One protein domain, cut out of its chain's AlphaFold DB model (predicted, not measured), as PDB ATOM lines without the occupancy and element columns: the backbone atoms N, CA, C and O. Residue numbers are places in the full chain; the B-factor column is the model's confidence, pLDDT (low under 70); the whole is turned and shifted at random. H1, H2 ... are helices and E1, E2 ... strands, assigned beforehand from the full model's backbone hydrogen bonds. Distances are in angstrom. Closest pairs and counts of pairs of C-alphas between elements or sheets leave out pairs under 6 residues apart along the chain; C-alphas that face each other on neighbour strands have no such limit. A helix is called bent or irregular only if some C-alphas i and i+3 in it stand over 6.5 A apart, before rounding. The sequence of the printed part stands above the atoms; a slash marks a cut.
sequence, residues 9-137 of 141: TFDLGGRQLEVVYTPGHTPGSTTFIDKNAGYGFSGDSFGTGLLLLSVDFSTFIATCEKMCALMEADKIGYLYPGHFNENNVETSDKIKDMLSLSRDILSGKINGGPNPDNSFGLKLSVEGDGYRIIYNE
ATOM      1  N   THR A   9      82.454  -7.805  45.154       98.25
ATOM      2  CA  THR A   9      82.871  -6.516  45.715       98.25
ATOM      3  C   THR A   9      82.777  -6.568  47.231       98.25
ATOM      4  O   THR A   9      81.739  -6.946  47.780       98.25
ATOM      5  N   PHE A  10      83.836  -6.144  47.917       97.44
ATOM      6  CA  PHE A  10      83.878  -6.062  49.376       97.44
ATOM      7  C   PHE A  10      84.300  -4.671  49.855       97.44
ATOM      8  O   PHE A  10      84.939  -3.912  49.125       97.44
ATOM      9  N   ASP A  11      83.906  -4.344  51.086       97.69
ATOM     10  CA  ASP A  11      84.158  -3.051  51.720       97.69
ATOM     11  C   ASP A  11      85.339  -3.140  52.701       97.69
ATOM     12  O   ASP A  11      85.350  -3.978  53.608       97.69
ATOM     13  N   LEU A  12      86.315  -2.246  52.543       96.56
ATOM     14  CA  LEU A  12      87.427  -2.013  53.460       96.56
ATOM     15  C   LEU A  12      87.295  -0.672  54.206       96.56
ATOM     16  O   LEU A  12      88.218   0.141  54.212       96.56
ATOM     17  N   GLY A  13      86.150  -0.437  54.848       96.44
ATOM     18  CA  GLY A  13      85.918   0.750  55.681       96.44
ATOM     19  C   GLY A  13      85.532   1.995  54.877       96.44
ATOM     20  O   GLY A  13      86.091   3.068  55.087       96.44
ATOM     21  N   GLY A  14      84.582   1.846  53.956       96.00
ATOM     22  CA  GLY A  14      84.156   2.840  52.971       96.00
ATOM     23  C   GLY A  14      84.879   2.729  51.625       96.00
ATOM     24  O   GLY A  14      84.635   3.542  50.734       96.00
ATOM     25  N   ARG A  15      85.767   1.740  51.464       97.06
ATOM     26  CA  ARG A  15      86.547   1.514  50.244       97.06
ATOM     27  C   ARG A  15      86.110   0.218  49.580       97.06
ATOM     28  O   ARG A  15      86.466  -0.862  50.039       97.06
ATOM     29  N   GLN A  16      85.368   0.350  48.487       98.31
ATOM     30  CA  GLN A  16      84.877  -0.782  47.707       98.31
ATOM     31  C   GLN A  16      85.971  -1.297  46.769       98.31
ATOM     32  O   GLN A  16      86.457  -0.537  45.932       98.31
ATOM     33  N   LEU A  17      86.316  -2.578  46.881       98.62
ATOM     34  CA  LEU A  17      87.212  -3.263  45.949       98.62
ATOM     35  C   LEU A  17      86.474  -4.401  45.250       98.62
ATOM     36  O   LEU A  17      85.886  -5.247  45.925       98.62
ATOM     37  N   GLU A  18      86.528  -4.431  43.920       98.75
ATOM     38  CA  GLU A  18      86.087  -5.578  43.122       98.75
ATOM     39  C   GLU A  18      87.231  -6.582  42.969       98.75
ATOM     40  O   GLU A  18      88.361  -6.219  42.638       98.75
ATOM     41  N   VAL A  19      86.927  -7.850  43.213       98.81
ATOM     42  CA  VAL A  19      87.812  -8.994  43.011       98.81
ATOM     43  C   VAL A  19      87.788  -9.384  41.541       98.81
ATOM     44  O   VAL A  19      86.728  -9.657  40.987       98.81
ATOM     45  N   VAL A  20      88.958  -9.485  40.924       98.81
ATOM     46  CA  VAL A  20      89.104  -9.909  39.534       98.81
ATOM     47  C   VAL A  20      90.142 -11.015  39.481       98.81
ATOM     48  O   VAL A  20      91.326 -10.781  39.704       98.81
ATOM     49  N   TYR A  21      89.727 -12.238  39.177       98.75
ATOM     50  CA  TYR A  21      90.675 -13.321  38.936       98.75
ATOM     51  C   TYR A  21      91.479 -13.025  37.678       98.75
ATOM     52  O   TYR A  21      90.908 -12.768  36.610       98.75
ATOM     53  N   THR A  22      92.796 -13.073  37.834       98.75
ATOM     54  CA  THR A  22      93.797 -12.745  36.818       98.75
ATOM     55  C   THR A  22      94.908 -13.797  36.841       98.75
ATOM     56  O   THR A  22      96.049 -13.485  37.195       98.75
ATOM     57  N   PRO A  23      94.592 -15.068  36.515       98.69
ATOM     58  CA  PRO A  23      95.591 -16.128  36.455       98.69
ATOM     59  C   PRO A  23      96.724 -15.753  35.489       98.69
ATOM     60  O   PRO A  23      96.484 -15.317  34.363       98.69
ATOM     61  N   GLY A  24      97.963 -15.917  35.943       98.00
ATOM     62  CA  GLY A  24      99.157 -15.433  35.248       98.00
ATOM     63  C   GLY A  24     100.407 -15.916  35.965       98.00
ATOM     64  O   GLY A  24     100.860 -17.043  35.743       98.00
ATOM     65  N   HIS A  25     100.922 -15.107  36.897       98.06
ATOM     66  CA  HIS A  25     102.028 -15.546  37.752       98.06
ATOM     67  C   HIS A  25     101.711 -16.834  38.515       98.06
ATOM     68  O   HIS A  25     102.543 -17.736  38.595       98.06
ATOM     69  N   THR A  26     100.482 -16.961  39.016       98.12
ATOM     70  CA  THR A  26      99.935 -18.194  39.592       98.12
ATOM     71  C   THR A  26      98.543 -18.479  39.020       98.12
ATOM     72  O   THR A  26      97.874 -17.542  38.574       98.12
ATOM     73  N   PRO A  27      98.037 -19.727  39.085       98.06
ATOM     74  CA  PRO A  27      96.642 -20.017  38.739       98.06
ATOM     75  C   PRO A  27      95.619 -19.308  39.642       98.06
ATOM     76  O   PRO A  27      94.470 -19.148  39.249       98.06
ATOM     77  N   GLY A  28      96.022 -18.904  40.854       97.69
ATOM     78  CA  GLY A  28      95.177 -18.195  41.824       97.69
ATOM     79  C   GLY A  28      95.402 -16.681  41.867       97.69
ATOM     80  O   GLY A  28      94.865 -16.016  42.754       97.69
ATOM     81  N   SER A  29      96.218 -16.135  40.960       98.44
ATOM     82  CA  SER A  29      96.517 -14.705  40.914       98.44
ATOM     83  C   SER A  29      95.227 -13.891  40.774       98.44
ATOM     84  O   SER A  29      94.322 -14.246  40.017       98.44
ATOM     85  N   THR A  30      95.124 -12.827  41.567       98.56
ATOM     86  CA  THR A  30      93.908 -12.025  41.727       98.56
ATOM     87  C   THR A  30      94.283 -10.550  41.775       98.56
ATOM     88  O   THR A  30      95.186 -10.159  42.513       98.56
ATOM     89  N   THR A  31      93.556  -9.748  41.007       98.75
ATOM     90  CA  THR A  31      93.637  -8.291  40.956       98.75
ATOM     91  C   THR A  31      92.459  -7.693  41.725       98.75
ATOM     92  O   THR A  31      91.348  -8.215  41.669       98.75
ATOM     93  N   PHE A  32      92.681  -6.587  42.431       98.75
ATOM     94  CA  PHE A  32      91.635  -5.853  43.148       98.75
ATOM     95  C   PHE A  32      91.449  -4.462  42.549       98.75
ATOM     96  O   PHE A  32      92.417  -3.709  42.445       98.75
ATOM     97  N   ILE A  33      90.222  -4.108  42.173       98.81
ATOM     98  CA  ILE A  33      89.912  -2.864  41.457       98.81
ATOM     99  C   ILE A  33      89.154  -1.892  42.356       98.81
ATOM    100  O   ILE A  33      88.096  -2.223  42.886       98.81
ATOM    101  N   ASP A  34      89.663  -0.666  42.466       98.62
ATOM    102  CA  ASP A  34      88.955   0.469  43.053       98.62
ATOM    103  C   ASP A  34      88.441   1.376  41.929       98.62
ATOM    104  O   ASP A  34      89.143   2.265  41.434       98.62
ATOM    105  N   LYS A  35      87.189   1.154  41.515       98.12
ATOM    106  CA  LYS A  35      86.560   1.932  40.433       98.12
ATOM    107  C   LYS A  35      86.431   3.413  40.769       98.12
ATOM    108  O   LYS A  35      86.541   4.251  39.882       98.12
ATOM    109  N   ASN A  36      86.218   3.742  42.045       97.69
ATOM    110  CA  ASN A  36      86.071   5.130  42.477       97.69
ATOM    111  C   ASN A  36      87.406   5.874  42.401       97.69
ATOM    112  O   ASN A  36      87.432   7.056  42.064       97.69
ATOM    113  N   ALA A  37      88.508   5.188  42.710       98.12
ATOM    114  CA  ALA A  37      89.849   5.752  42.613       98.12
ATOM    115  C   ALA A  37      90.445   5.681  41.194       98.12
ATOM    116  O   ALA A  37      91.416   6.382  40.911       98.12
ATOM    117  N   GLY A  38      89.872   4.866  40.302       98.31
ATOM    118  CA  GLY A  38      90.317   4.720  38.915       98.31
ATOM    119  C   GLY A  38      91.615   3.920  38.765       98.31
ATOM    120  O   GLY A  38      92.331   4.105  37.781       98.31
ATOM    121  N   TYR A  39      91.941   3.052  39.725       98.56
ATOM    122  CA  TYR A  39      93.119   2.180  39.684       98.56
ATOM    123  C   TYR A  39      92.865   0.837  40.376       98.56
ATOM    124  O   TYR A  39      91.844   0.635  41.036       98.56
ATOM    125  N   GLY A  40      93.814  -0.088  40.251       98.38
ATOM    126  CA  GLY A  40      93.774  -1.374  40.944       98.38
ATOM    127  C   GLY A  40      95.127  -1.851  41.453       98.38
ATOM    128  O   GLY A  40      96.140  -1.168  41.320       98.38
ATOM    129  N   PHE A  41      95.132  -3.044  42.034       98.31
ATOM    130  CA  PHE A  41      96.305  -3.723  42.576       98.31
ATOM    131  C   PHE A  41      96.338  -5.138  42.010       98.31
ATOM    132  O   PHE A  41      95.482  -5.951  42.355       98.31
ATOM    133  N   SER A  42      97.283  -5.427  41.124       98.31
ATOM    134  CA  SER A  42      97.341  -6.697  40.388       98.31
ATOM    135  C   SER A  42      98.223  -7.751  41.048       98.31
ATOM    136  O   SER A  42      98.201  -8.923  40.651       98.31
ATOM    137  N   GLY A  43      99.011  -7.343  42.048       97.38
ATOM    138  CA  GLY A  43     100.094  -8.171  42.563       97.38
ATOM    139  C   GLY A  43     101.030  -8.544  41.416       97.38
ATOM    140  O   GLY A  43     101.381  -7.702  40.597       97.38
ATOM    141  N   ASP A  44     101.389  -9.816  41.318       97.06
ATOM    142  CA  ASP A  44     102.301 -10.278  40.268       97.06
ATOM    143  C   ASP A  44     101.569 -10.815  39.032       97.06
ATOM    144  O   ASP A  44     102.191 -11.443  38.186       97.06
ATOM    145  N   SER A  45     100.253 -10.599  38.901       98.00
ATOM    146  CA  SER A  45      99.446 -11.196  37.820       98.00
ATOM    147  C   SER A  45     100.045 -10.969  36.430       98.00
ATOM    148  O   SER A  45     100.117 -11.919  35.650       98.00
ATOM    149  N   PHE A  46     100.510  -9.744  36.156       97.69
ATOM    150  CA  PHE A  46     101.156  -9.368  34.897       97.69
ATOM    151  C   PHE A  46     102.671  -9.195  35.043       97.69
ATOM    152  O   PHE A  46     103.391  -9.399  34.073       97.69
ATOM    153  N   GLY A  47     103.183  -8.877  36.237       87.81
ATOM    154  CA  GLY A  47     104.622  -8.886  36.505       87.81
ATOM    155  C   GLY A  47     105.402  -7.941  35.589       87.81
ATOM    156  O   GLY A  47     106.428  -8.328  35.028       87.81
ATOM    157  N   THR A  48     104.922  -6.710  35.395       82.94
ATOM    158  CA  THR A  48     105.637  -5.700  34.602       82.94
ATOM    159  C   THR A  48     107.055  -5.496  35.146       82.94
ATOM    160  O   THR A  48     107.281  -5.078  36.281       82.94
ATOM    161  N   GLY A  49     108.042  -5.868  34.333       91.12
ATOM    162  CA  GLY A  49     109.432  -6.085  34.735       91.12
ATOM    163  C   GLY A  49     109.834  -7.547  34.541       91.12
ATOM    164  O   GLY A  49     110.581  -7.859  33.615       91.12
ATOM    165  N   LEU A  50     109.310  -8.452  35.369       95.12
ATOM    166  CA  LEU A  50     109.519  -9.894  35.234       95.12
ATOM    167  C   LEU A  50     108.261 -10.681  35.630       95.12
ATOM    168  O   LEU A  50     107.915 -10.754  36.807       95.12
ATOM    169  N   LEU A  51     107.646 -11.352  34.659       97.50
ATOM    170  CA  LEU A  51     106.551 -12.290  34.873       97.50
ATOM    171  C   LEU A  51     107.076 -13.726  34.899       97.50
ATOM    172  O   LEU A  51     107.556 -14.246  33.892       97.50
ATOM    173  N   LEU A  52     106.934 -14.387  36.046       97.81
ATOM    174  CA  LEU A  52     107.100 -15.835  36.178       97.81
ATOM    175  C   LEU A  52     105.775 -16.498  35.803       97.81
ATOM    176  O   LEU A  52     104.922 -16.676  36.668       97.81
ATOM    177  N   LEU A  53     105.580 -16.830  34.530       98.12
ATOM    178  CA  LEU A  53     104.316 -17.383  34.053       98.12
ATOM    179  C   LEU A  53     104.189 -18.859  34.455       98.12
ATOM    180  O   LEU A  53     105.018 -19.688  34.071       98.12
ATOM    181  N   SER A  54     103.140 -19.195  35.209       97.31
ATOM    182  CA  SER A  54     102.863 -20.581  35.633       97.31
ATOM    183  C   SER A  54     101.546 -21.153  35.102       97.31
ATOM    184  O   SER A  54     101.210 -22.302  35.393       97.31
ATOM    185  N   VAL A  55     100.827 -20.372  34.298       98.25
ATOM    186  CA  VAL A  55      99.688 -20.818  33.486       98.25
ATOM    187  C   VAL A  55     100.114 -20.959  32.020       98.25
ATOM    188  O   VAL A  55     101.252 -20.646  31.668       98.25
ATOM    189  N   ASP A  56      99.230 -21.459  31.160       98.38
ATOM    190  CA  ASP A  56      99.466 -21.432  29.716       98.38
ATOM    191  C   ASP A  56      99.184 -20.046  29.111       98.38
ATOM    192  O   ASP A  56      98.521 -19.185  29.700       98.38
ATOM    193  N   PHE A  57      99.737 -19.807  27.923       98.56
ATOM    194  CA  PHE A  57      99.557 -18.546  27.215       98.56
ATOM    195  C   PHE A  57      98.098 -18.311  26.837       98.56
ATOM    196  O   PHE A  57      97.675 -17.162  26.878       98.56
ATOM    197  N   SER A  58      97.311 -19.345  26.522       98.56
ATOM    198  CA  SER A  58      95.874 -19.174  26.269       98.56
ATOM    199  C   SER A  58      95.123 -18.645  27.501       98.56
ATOM    200  O   SER A  58      94.340 -17.702  27.369       98.56
ATOM    201  N   THR A  59      95.418 -19.144  28.706       98.75
ATOM    202  CA  THR A  59      94.875 -18.600  29.963       98.75
ATOM    203  C   THR A  59      95.337 -17.167  30.194       98.75
ATOM    204  O   THR A  59      94.525 -16.301  30.519       98.75
ATOM    205  N   PHE A  60      96.627 -16.882  30.012       98.75
ATOM    206  CA  PHE A  60      97.149 -15.535  30.235       98.75
ATOM    207  C   PHE A  60      96.602 -14.513  29.225       98.75
ATOM    208  O   PHE A  60      96.277 -13.387  29.596       98.75
ATOM    209  N   ILE A  61      96.405 -14.917  27.968       98.88
ATOM    210  CA  ILE A  61      95.710 -14.129  26.943       98.88
ATOM    211  C   ILE A  61      94.299 -13.776  27.418       98.88
ATOM    212  O   ILE A  61      93.938 -12.601  27.382       98.88
ATOM    213  N   ALA A  62      93.536 -14.750  27.923       98.81
ATOM    214  CA  ALA A  62      92.195 -14.504  28.454       98.81
ATOM    215  C   ALA A  62      92.214 -13.548  29.664       98.81
ATOM    216  O   ALA A  62      91.356 -12.670  29.770       98.81
ATOM    217  N   THR A  63      93.220 -13.656  30.541       98.81
ATOM    218  CA  THR A  63      93.452 -12.699  31.636       98.81
ATOM    219  C   THR A  63      93.671 -11.283  31.106       98.81
ATOM    220  O   THR A  63      93.008 -10.349  31.564       98.81
ATOM    221  N   CYS A  64      94.558 -11.102  30.124       98.81
ATOM    222  CA  CYS A  64      94.830  -9.791  29.537       98.81
ATOM    223  C   CYS A  64      93.610  -9.217  28.801       98.81
ATOM    224  O   CYS A  64      93.328  -8.031  28.933       98.81
ATOM    225  N   GLU A  65      92.858 -10.034  28.059       98.81
ATOM    226  CA  GLU A  65      91.619  -9.617  27.388       98.81
ATOM    227  C   GLU A  65      90.571  -9.129  28.390       98.81
ATOM    228  O   GLU A  65      90.037  -8.026  28.240       98.81
ATOM    229  N   LYS A  66      90.325  -9.919  29.443       98.75
ATOM    230  CA  LYS A  66      89.402  -9.572  30.527       98.75
ATOM    231  C   LYS A  66      89.812  -8.262  31.198       98.75
ATOM    232  O   LYS A  66      88.970  -7.386  31.386       98.75
ATOM    233  N   MET A  67      91.095  -8.112  31.531       98.69
ATOM    234  CA  MET A  67      91.589  -6.917  32.210       98.69
ATOM    235  C   MET A  67      91.522  -5.680  31.310       98.69
ATOM    236  O   MET A  67      91.056  -4.639  31.759       98.69
ATOM    237  N   CYS A  68      91.897  -5.787  30.033       98.62
ATOM    238  CA  CYS A  68      91.765  -4.692  29.069       98.62
ATOM    239  C   CYS A  68      90.314  -4.209  28.944       98.62
ATOM    240  O   CYS A  68      90.073  -3.004  29.015       98.62
ATOM    241  N   ALA A  69      89.360  -5.135  28.801       98.56
ATOM    242  CA  ALA A  69      87.941  -4.802  28.699       98.56
ATOM    243  C   ALA A  69      87.412  -4.129  29.976       98.56
ATOM    244  O   ALA A  69      86.684  -3.141  29.894       98.56
ATOM    245  N   LEU A  70      87.810  -4.624  31.154       98.69
ATOM    246  CA  LEU A  70      87.427  -4.037  32.438       98.69
ATOM    247  C   LEU A  70      88.019  -2.634  32.605       98.69
ATOM    248  O   LEU A  70      87.291  -1.699  32.930       98.69
ATOM    249  N   MET A  71      89.318  -2.461  32.336       98.62
ATOM    250  CA  MET A  71      89.971  -1.154  32.459       98.62
ATOM    251  C   MET A  71      89.325  -0.104  31.557       98.62
ATOM    252  O   MET A  71      89.157   1.039  31.977       98.62
ATOM    253  N   GLU A  72      88.930  -0.485  30.342       98.31
ATOM    254  CA  GLU A  72      88.214   0.396  29.423       98.31
ATOM    255  C   GLU A  72      86.802   0.732  29.927       98.31
ATOM    256  O   GLU A  72      86.446   1.909  30.011       98.31
ATOM    257  N   ALA A  73      86.015  -0.281  30.304       98.25
ATOM    258  CA  ALA A  73      84.629  -0.102  30.738       98.25
ATOM    259  C   ALA A  73      84.514   0.743  32.018       98.25
ATOM    260  O   ALA A  73      83.677   1.645  32.096       98.25
ATOM    261  N   ASP A  74      85.386   0.485  32.994       98.00
ATOM    262  CA  ASP A  74      85.364   1.125  34.310       98.00
ATOM    263  C   ASP A  74      86.335   2.313  34.426       98.00
ATOM    264  O   ASP A  74      86.456   2.911  35.495       98.00
ATOM    265  N   LYS A  75      87.005   2.694  33.327       98.06
ATOM    266  CA  LYS A  75      87.969   3.812  33.258       98.06
ATOM    267  C   LYS A  75      89.113   3.687  34.272       98.06
ATOM    268  O   LYS A  75      89.534   4.674  34.878       98.06
ATOM    269  N   ILE A  76      89.628   2.475  34.441       98.69
ATOM    270  CA  ILE A  76      90.788   2.199  35.287       98.69
ATOM    271  C   ILE A  76      92.047   2.619  34.525       98.69
ATOM    272  O   ILE A  76      92.368   2.056  33.479       98.69
ATOM    273  N   GLY A  77      92.762   3.617  35.037       98.31
ATOM    274  CA  GLY A  77      93.940   4.172  34.373       98.31
ATOM    275  C   GLY A  77      95.159   3.257  34.453       98.31
ATOM    276  O   GLY A  77      95.920   3.154  33.490       98.31
ATOM    277  N   TYR A  78      95.352   2.598  35.595       98.00
ATOM    278  CA  TYR A  78      96.513   1.747  35.840       98.00
ATOM    279  C   TYR A  78      96.302   0.768  36.998       98.00
ATOM    280  O   TYR A  78      95.422   0.954  37.843       98.00
ATOM    281  N   LEU A  79      97.152  -0.254  37.058       98.38
ATOM    282  CA  LEU A  79      97.276  -1.171  38.185       98.38
ATOM    283  C   LEU A  79      98.664  -1.030  38.825       98.38
ATOM    284  O   LEU A  79      99.672  -0.814  38.143       98.38
ATOM    285  N   TYR A  80      98.707  -1.146  40.148       97.81
ATOM    286  CA  TYR A  80      99.945  -1.261  40.906       97.81
ATOM    287  C   TYR A  80     100.402  -2.730  40.947       97.81
ATOM    288  O   TYR A  80      99.651  -3.566  41.470       97.81
ATOM    289  N   PRO A  81     101.616  -3.041  40.452       97.19
ATOM    290  CA  PRO A  81     102.184  -4.383  40.518       97.19
ATOM    291  C   PRO A  81     102.684  -4.720  41.932       97.19
ATOM    292  O   PRO A  81     102.900  -3.836  42.767       97.19
ATOM    293  N   GLY A  82     102.936  -6.004  42.189       95.81
ATOM    294  CA  GLY A  82     103.488  -6.506  43.454       95.81
ATOM    295  C   GLY A  82     104.942  -6.087  43.697       95.81
ATOM    296  O   GLY A  82     105.354  -5.908  44.844       95.81
ATOM    297  N   HIS A  83     105.694  -5.827  42.625       94.06
ATOM    298  CA  HIS A  83     107.074  -5.338  42.658       94.06
ATOM    299  C   HIS A  83     107.195  -3.965  41.987       94.06
ATOM    300  O   HIS A  83     107.682  -3.844  40.867       94.06
ATOM    301  N   PHE A  84     106.729  -2.917  42.665       91.38
ATOM    302  CA  PHE A  84     106.639  -1.567  42.101       91.38
ATOM    303  C   PHE A  84     107.990  -0.855  41.917       91.38
ATOM    304  O   PHE A  84     108.829  -0.816  42.818       91.38
ATOM    305  N   ASN A  85     108.138  -0.194  40.769       88.94
ATOM    306  CA  ASN A  85     109.070   0.896  40.516       88.94
ATOM    307  C   ASN A  85     108.419   1.957  39.603       88.94
ATOM    308  O   ASN A  85     107.356   1.752  39.024       88.94
ATOM    309  N   GLU A  86     109.068   3.107  39.454       85.94
ATOM    310  CA  GLU A  86     108.542   4.247  38.687       85.94
ATOM    311  C   GLU A  86     108.306   3.972  37.187       85.94
ATOM    312  O   GLU A  86     107.560   4.707  36.546       85.94
ATOM    313  N   ASN A  87     108.879   2.896  36.638       86.06
ATOM    314  CA  ASN A  87     108.841   2.560  35.214       86.06
ATOM    315  C   ASN A  87     107.963   1.339  34.884       86.06
ATOM    316  O   ASN A  87     107.888   0.949  33.717       86.06
ATOM    317  N   ASN A  88     107.311   0.714  35.873       90.25
ATOM    318  CA  ASN A  88     106.561  -0.531  35.668       90.25
ATOM    319  C   ASN A  88     105.087  -0.480  36.086       90.25
ATOM    320  O   ASN A  88     104.465  -1.522  36.265       90.25
ATOM    321  N   VAL A  89     104.501   0.711  36.189       93.50
ATOM    322  CA  VAL A  89     103.044   0.849  36.324       93.50
ATOM    323  C   VAL A  89     102.337   0.095  35.190       93.50
ATOM    324  O   VAL A  89     102.709   0.214  34.020       93.50
ATOM    325  N   GLU A  90     101.303  -0.673  35.526       96.94
ATOM    326  CA  GLU A  90     100.578  -1.498  34.562       96.94
ATOM    327  C   GLU A  90      99.435  -0.691  33.942       96.94
ATOM    328  O   GLU A  90      98.341  -0.583  34.495       96.94
ATOM    329  N   THR A  91      99.699  -0.065  32.798       96.88
ATOM    330  CA  THR A  91      98.676   0.647  32.020       96.88
ATOM    331  C   THR A  91      97.933  -0.305  31.087       96.88
ATOM    332  O   THR A  91      98.421  -1.391  30.765       96.88
ATOM    333  N   SER A  92      96.771   0.124  30.577       96.56
ATOM    334  CA  SER A  92      96.044  -0.643  29.552       96.56
ATOM    335  C   SER A  92      96.924  -0.936  28.332       96.56
ATOM    336  O   SER A  92      96.894  -2.045  27.809       96.56
ATOM    337  N   ASP A  93      97.766   0.013  27.916       96.38
ATOM    338  CA  ASP A  93      98.674  -0.177  26.781       96.38
ATOM    339  C   ASP A  93      99.747  -1.231  27.068       96.38
ATOM    340  O   ASP A  93     100.035  -2.058  26.205       96.38
ATOM    341  N   LYS A  94     100.278  -1.276  28.297       96.25
ATOM    342  CA  LYS A  94     101.231  -2.314  28.708       96.25
ATOM    343  C   LYS A  94     100.586  -3.702  28.683       96.25
ATOM    344  O   LYS A  94     101.172  -4.638  28.151       96.25
ATOM    345  N   ILE A  95      99.357  -3.833  29.183       98.00
ATOM    346  CA  ILE A  95      98.625  -5.110  29.167       98.00
ATOM    347  C   ILE A  95      98.245  -5.514  27.729       98.00
ATOM    348  O   ILE A  95      98.301  -6.696  27.386       98.00
ATOM    349  N   LYS A  96      97.925  -4.557  26.847       98.25
ATOM    350  CA  LYS A  96      97.706  -4.808  25.408       98.25
ATOM    351  C   LYS A  96      98.977  -5.275  24.698       98.25
ATOM    352  O   LYS A  96      98.893  -6.160  23.847       98.25
ATOM    353  N   ASP A  97     100.133  -4.720  25.051       97.94
ATOM    354  CA  ASP A  97     101.421  -5.188  24.537       97.94
ATOM    355  C   ASP A  97     101.685  -6.639  24.968       97.94
ATOM    356  O   ASP A  97     101.932  -7.500  24.121       97.94
ATOM    357  N   MET A  98     101.484  -6.952  26.254       98.12
ATOM    358  CA  MET A  98     101.586  -8.321  26.777       98.12
ATOM    359  C   MET A  98     100.633  -9.293  26.082       98.12
ATOM    360  O   MET A  98     101.018 -10.421  25.765       98.12
ATOM    361  N   LEU A  99      99.397  -8.865  25.813       98.69
ATOM    362  CA  LEU A  99      98.414  -9.630  25.048       98.69
ATOM    363  C   LEU A  99      98.916  -9.930  23.629       98.69
ATOM    364  O   LEU A  99      98.830 -11.071  23.172       98.69
ATOM    365  N   SER A 100      99.447  -8.921  22.935       98.56
ATOM    366  CA  SER A 100      99.985  -9.079  21.582       98.56
ATOM    367  C   SER A 100     101.178 -10.037  21.562       98.56
ATOM    368  O   SER A 100     101.189 -10.982  20.773       98.56
ATOM    369  N   LEU A 101     102.143  -9.849  22.468       98.50
ATOM    370  CA  LEU A 101     103.320 -10.708  22.592       98.50
ATOM    371  C   LEU A 101     102.930 -12.163  22.885       98.50
ATOM    372  O   LEU A 101     103.440 -13.091  22.259       98.50
ATOM    373  N   SER A 102     101.979 -12.360  23.798       98.38
ATOM    374  CA  SER A 102     101.487 -13.686  24.182       98.38
ATOM    375  C   SER A 102     100.818 -14.415  23.014       98.38
ATOM    376  O   SER A 102     101.039 -15.611  22.827       98.38
ATOM    377  N   ARG A 103     100.042 -13.704  22.183       98.69
ATOM    378  CA  ARG A 103      99.446 -14.262  20.955       98.69
ATOM    379  C   ARG A 103     100.504 -14.628  19.917       98.69
ATOM    380  O   ARG A 103     100.391 -15.668  19.265       98.69
ATOM    381  N   ASP A 104     101.535 -13.803  19.768       98.56
ATOM    382  CA  ASP A 104     102.627 -14.082  18.839       98.56
ATOM    383  C   ASP A 104     103.432 -15.323  19.276       98.56
ATOM    384  O   ASP A 104     103.796 -16.132  18.420       98.56
ATOM    385  N   ILE A 105     103.652 -15.525  20.584       98.31
ATOM    386  CA  ILE A 105     104.265 -16.751  21.129       98.31
ATOM    387  C   ILE A 105     103.362 -17.964  20.897       98.31
ATOM    388  O   ILE A 105     103.811 -18.972  20.357       98.31
ATOM    389  N   LEU A 106     102.081 -17.873  21.272       98.19
ATOM    390  CA  LEU A 106     101.150 -19.001  21.175       98.19
ATOM    391  C   LEU A 106     100.933 -19.457  19.723       98.19
ATOM    392  O   LEU A 106     100.799 -20.648  19.458       98.19
ATOM    393  N   SER A 107     100.928 -18.520  18.772       97.94
ATOM    394  CA  SER A 107     100.807 -18.825  17.339       97.94
ATOM    395  C   SER A 107     102.101 -19.340  16.696       97.94
ATOM    396  O   SER A 107     102.074 -19.765  15.540       97.94
ATOM    397  N   GLY A 108     103.233 -19.283  17.404       97.25
ATOM    398  CA  GLY A 108     104.555 -19.619  16.871       97.25
ATOM    399  C   GLY A 108     105.128 -18.576  15.904       97.25
ATOM    400  O   GLY A 108     106.136 -18.841  15.247       97.25
ATOM    401  N   LYS A 109     104.512 -17.389  15.801       97.75
ATOM    402  CA  LYS A 109     105.050 -16.262  15.022       97.75
ATOM    403  C   LYS A 109     106.376 -15.774  15.603       97.75
ATOM    404  O   LYS A 109     107.272 -15.397  14.849       97.75
ATOM    405  N   ILE A 110     106.500 -15.807  16.926       96.88
ATOM    406  CA  ILE A 110     107.767 -15.639  17.636       96.88
ATOM    407  C   ILE A 110     107.993 -16.843  18.549       96.88
ATOM    408  O   ILE A 110     107.047 -17.465  19.022       96.88
ATOM    409  N   ASN A 111     109.257 -17.163  18.804       95.69
ATOM    410  CA  ASN A 111     109.650 -18.220  19.729       95.69
ATOM    411  C   ASN A 111     110.419 -17.602  20.897       95.69
ATOM    412  O   ASN A 111     111.182 -16.656  20.700       95.69
ATOM    413  N   GLY A 112     110.241 -18.147  22.103       95.50
ATOM    414  CA  GLY A 112     111.067 -17.773  23.248       95.50
ATOM    415  C   GLY A 112     112.528 -18.160  23.056       95.50
ATOM    416  O   GLY A 112     112.845 -19.176  22.436       95.50
ATOM    417  N   GLY A 113     113.416 -17.350  23.625       96.75
ATOM    418  CA  GLY A 113     114.824 -17.684  23.799       96.75
ATOM    419  C   GLY A 113     115.075 -18.430  25.115       96.75
ATOM    420  O   GLY A 113     114.150 -18.610  25.909       96.75
ATOM    421  N   PRO A 114     116.319 -18.862  25.375       97.12
ATOM    422  CA  PRO A 114     116.686 -19.448  26.659       97.12
ATOM    423  C   PRO A 114     116.613 -18.406  27.786       97.12
ATOM    424  O   PRO A 114     117.164 -17.314  27.657       97.12
ATOM    425  N   ASN A 115     115.999 -18.771  28.912       96.19
ATOM    426  CA  ASN A 115     116.048 -17.983  30.142       96.19
ATOM    427  C   ASN A 115     117.413 -18.180  30.830       96.19
ATOM    428  O   ASN A 115     117.750 -19.322  31.169       96.19
ATOM    429  N   PRO A 116     118.199 -17.113  31.069       90.62
ATOM    430  CA  PRO A 116     119.498 -17.228  31.722       90.62
ATOM    431  C   PRO A 116     119.433 -17.981  33.058       90.62
ATOM    432  O   PRO A 116     118.534 -17.774  33.883       90.62
ATOM    433  N   ASP A 117     120.398 -18.882  33.240       85.88
ATOM    434  CA  ASP A 117     120.593 -19.708  34.438       85.88
ATOM    435  C   ASP A 117     119.395 -20.591  34.837       85.88
ATOM    436  O   ASP A 117     119.359 -21.114  35.950       85.88
ATOM    437  N   ASN A 118     118.411 -20.788  33.944       83.12
ATOM    438  CA  ASN A 118     117.137 -21.448  34.260       83.12
ATOM    439  C   ASN A 118     116.502 -20.889  35.542       83.12
ATOM    440  O   ASN A 118     116.009 -21.639  36.396       83.12
ATOM    441  N   SER A 119     116.554 -19.564  35.692       87.62
ATOM    442  CA  SER A 119     116.056 -18.866  36.874       87.62
ATOM    443  C   SER A 119     114.632 -19.322  37.212       87.62
ATOM    444  O   SER A 119     113.761 -19.374  36.342       87.62
ATOM    445  N   PHE A 120     114.405 -19.681  38.480       91.25
ATOM    446  CA  PHE A 120     113.119 -20.176  38.997       91.25
ATOM    447  C   PHE A 120     112.594 -21.475  38.349       91.25
ATOM    448  O   PHE A 120     111.415 -21.794  38.474       91.25
ATOM    449  N   GLY A 121     113.451 -22.252  37.674       94.06
ATOM    450  CA  GLY A 121     113.053 -23.503  37.016       94.06
ATOM    451  C   GLY A 121     112.269 -23.303  35.712       94.06
ATOM    452  O   GLY A 121     111.641 -24.246  35.220       94.06
ATOM    453  N   LEU A 122     112.305 -22.091  35.154       96.31
ATOM    454  CA  LEU A 122     111.669 -21.717  33.893       96.31
ATOM    455  C   LEU A 122     112.752 -21.603  32.819       96.31
ATOM    456  O   LEU A 122     113.762 -20.930  33.023       96.31
ATOM    457  N   LYS A 123     112.577 -22.312  31.704       97.19
ATOM    458  CA  LYS A 123     113.635 -22.511  30.697       97.19
ATOM    459  C   LYS A 123     113.608 -21.502  29.559       97.19
ATOM    460  O   LYS A 123     114.637 -21.290  28.922       97.19
ATOM    461  N   LEU A 124     112.447 -20.924  29.279       97.94
ATOM    462  CA  LEU A 124     112.240 -20.023  28.155       97.94
ATOM    463  C   LEU A 124     111.946 -18.613  28.645       97.94
ATOM    464  O   LEU A 124     111.378 -18.422  29.720       97.94
ATOM    465  N   SER A 125     112.322 -17.630  27.838       97.75
ATOM    466  CA  SER A 125     112.011 -16.227  28.060       97.75
ATOM    467  C   SER A 125     111.615 -15.533  26.764       97.75
ATOM    468  O   SER A 125     112.138 -15.835  25.689       97.75
ATOM    469  N   VAL A 126     110.719 -14.561  26.868       97.69
ATOM    470  CA  VAL A 126     110.420 -13.599  25.805       97.69
ATOM    471  C   VAL A 126     110.436 -12.191  26.397       97.69
ATOM    472  O   VAL A 126     109.935 -11.973  27.500       97.69
ATOM    473  N   GLU A 127     111.051 -11.261  25.676       96.50
ATOM    474  CA  GLU A 127     111.142  -9.850  26.057       96.50
ATOM    475  C   GLU A 127     110.026  -9.070  25.355       96.50
ATOM    476  O   GLU A 127     109.813  -9.237  24.151       96.50
ATOM    477  N   GLY A 128     109.328  -8.222  26.103       94.25
ATOM    478  CA  GLY A 128     108.447  -7.187  25.572       94.25
ATOM    479  C   GLY A 128     109.022  -5.799  25.833       94.25
ATOM    480  O   GLY A 128     110.190  -5.649  26.203       94.25
ATOM    481  N   ASP A 129     108.205  -4.760  25.670       90.62
ATOM    482  CA  ASP A 129     108.651  -3.397  25.960       90.62
ATOM    483  C   ASP A 129     108.795  -3.178  27.475       90.62
ATOM    484  O   ASP A 129     107.826  -2.899  28.183       90.62
ATOM    485  N   GLY A 130     110.010  -3.332  28.007       90.50
ATOM    486  CA  GLY A 130     110.327  -3.078  29.418       90.50
ATOM    487  C   GLY A 130     109.826  -4.140  30.405       90.50
ATOM    488  O   GLY A 130     109.706  -3.854  31.596       90.50
ATOM    489  N   TYR A 131     109.521  -5.352  29.937       94.62
ATOM    490  CA  TYR A 131     109.238  -6.515  30.781       94.62
ATOM    491  C   TYR A 131     109.714  -7.803  30.111       94.62
ATOM    492  O   TYR A 131     109.864  -7.868  28.891       94.62
ATOM    493  N   ARG A 132     109.874  -8.849  30.918       96.38
ATOM    494  CA  ARG A 132     110.215 -10.193  30.464       96.38
ATOM    495  C   ARG A 132     109.213 -11.206  30.980       96.38
ATOM    496  O   ARG A 132     108.919 -11.211  32.170       96.38
ATOM    497  N   ILE A 133     108.750 -12.110  30.125       97.88
ATOM    498  CA  ILE A 133     107.965 -13.276  30.546       97.88
ATOM    499  C   ILE A 133     108.883 -14.490  30.509       97.88
ATOM    500  O   ILE A 133     109.435 -14.811  29.457       97.88
ATOM    501  N   ILE A 134     109.046 -15.169  31.642       98.12
ATOM    502  CA  ILE A 134     109.756 -16.446  31.735       98.12
ATOM    503  C   ILE A 134     108.757 -17.581  31.957       98.12
ATOM    504  O   ILE A 134     107.801 -17.436  32.715       98.12
ATOM    505  N   TYR A 135     108.945 -18.690  31.247       98.00
ATOM    506  CA  TYR A 135     107.970 -19.778  31.149       98.00
ATOM    507  C   TYR A 135     108.643 -21.114  30.778       98.00
ATOM    508  O   TYR A 135     109.852 -21.193  30.549       98.00
ATOM    509  N   ASN A 136     107.860 -22.193  30.726       97.31
ATOM    510  CA  ASN A 136     108.282 -23.501  30.210       97.31
ATOM    511  C   ASN A 136     107.498 -23.851  28.940       97.31
ATOM    512  O   ASN A 136     106.374 -23.397  28.777       97.31
ATOM    513  N   GLU A 137     108.041 -24.718  28.080       96.38
ATOM    514  CA  GLU A 137     107.378 -25.182  26.839       96.38
ATOM    515  C   GLU A 137     105.939 -25.671  27.063       96.38
ATOM    516  O   GLU A 137     105.071 -25.487  26.216       96.38
TER     517      GLU A 137
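What this domain is: This is residues 9 to 137 of the 141 residues of an uncharacterized protein of Clostridiales bacterium (UniProt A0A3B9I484). Two sheets stand one after the other along an elongated body, and two helices, H1 and H2, run side by side in opposite directions along them. H1 grazes the larger sheet, H2 covers E7 of the smaller one, and the short H3 grazes the smaller sheet at the far end from E1. The 129 printed residues hold three named helices and eight strands in the order E1 E2 E3 E4 E5 H1 E6 H2 H3 E7 E8, a mixed class. The larger sheet runs E1 E2 E3 E4 E6 and the smaller E5 E8 E7, both mixed. The whole is compact, with a radius of gyration of the C-alphas of 14.6 A, and spans 47 by 26 by 25 A.

Where its parts are: Find C-alpha 9 at (82.871, -6.516, 45.715), where E1, residues 9 to 11, begins. Beside it look for E2, residues 16 to 21, 16.4 A long, then E3, residues 30 to 34, E4, residues 39 to 43, and E6, residues 78 to 81. H1, residues 57 to 73, starts from C-alpha 57 at (99.557, -18.546, 27.215) and is 24.0 A long; H2, residues 92 to 106, is 20.8 A long. In the other sheet look for E5, residues 50 to 52, E7, residues 124 to 128, 13.6 A, and E8, residues 131 to 135, 13.3 A, ending at C-alpha 135 (107.970, -19.778, 31.149). H3, residues 116 to 121, is irregular: C-alphas 117 and 120 are 8.8 A apart.

How they stand to each other: E1 E2 E3 E4 form a meander, each strand the antiparallel neighbour of the one before; see N 10 and O 17 at 3.0 A, N 20 and O 31 at 2.8 A, and N 41 and O 32 at 2.8 A. E6 is parallel to E4, with N 80 and O 40 at 2.8 A. H1 only grazes this sheet, with residues 63 to 71. H1 and H2 touch, closest at the C-alphas of Ile 61 and Leu 99, 5.6 A, at a shallow tilt of 23 degrees, opposite ways. H2 is on one face of E5 E8 E7, making two layers, helix over sheet; its closest C-alphas to E7 are Leu 101 and Gly 128, 6.9 A. E5 and E8 are parallel, with N 51 and O 132 at 2.8 A; E7 and E8 form a hairpin, with N 126 and O 133 at 2.9 A. H3 only grazes this sheet. Every O i to N i+4 pair is within hydrogen-bond range in H1 and H2; in H3 0 of 2 are, against 2 of 3 O i to N i+3 pairs.

The domain as a whole: The two farthest C-alphas, those of Gly 13 and Lys 109, are 48.0 A apart. The printed part has no cut, and no link is long. The mean pLDDT of the printed part is 96.6, and no printed residue is under 70.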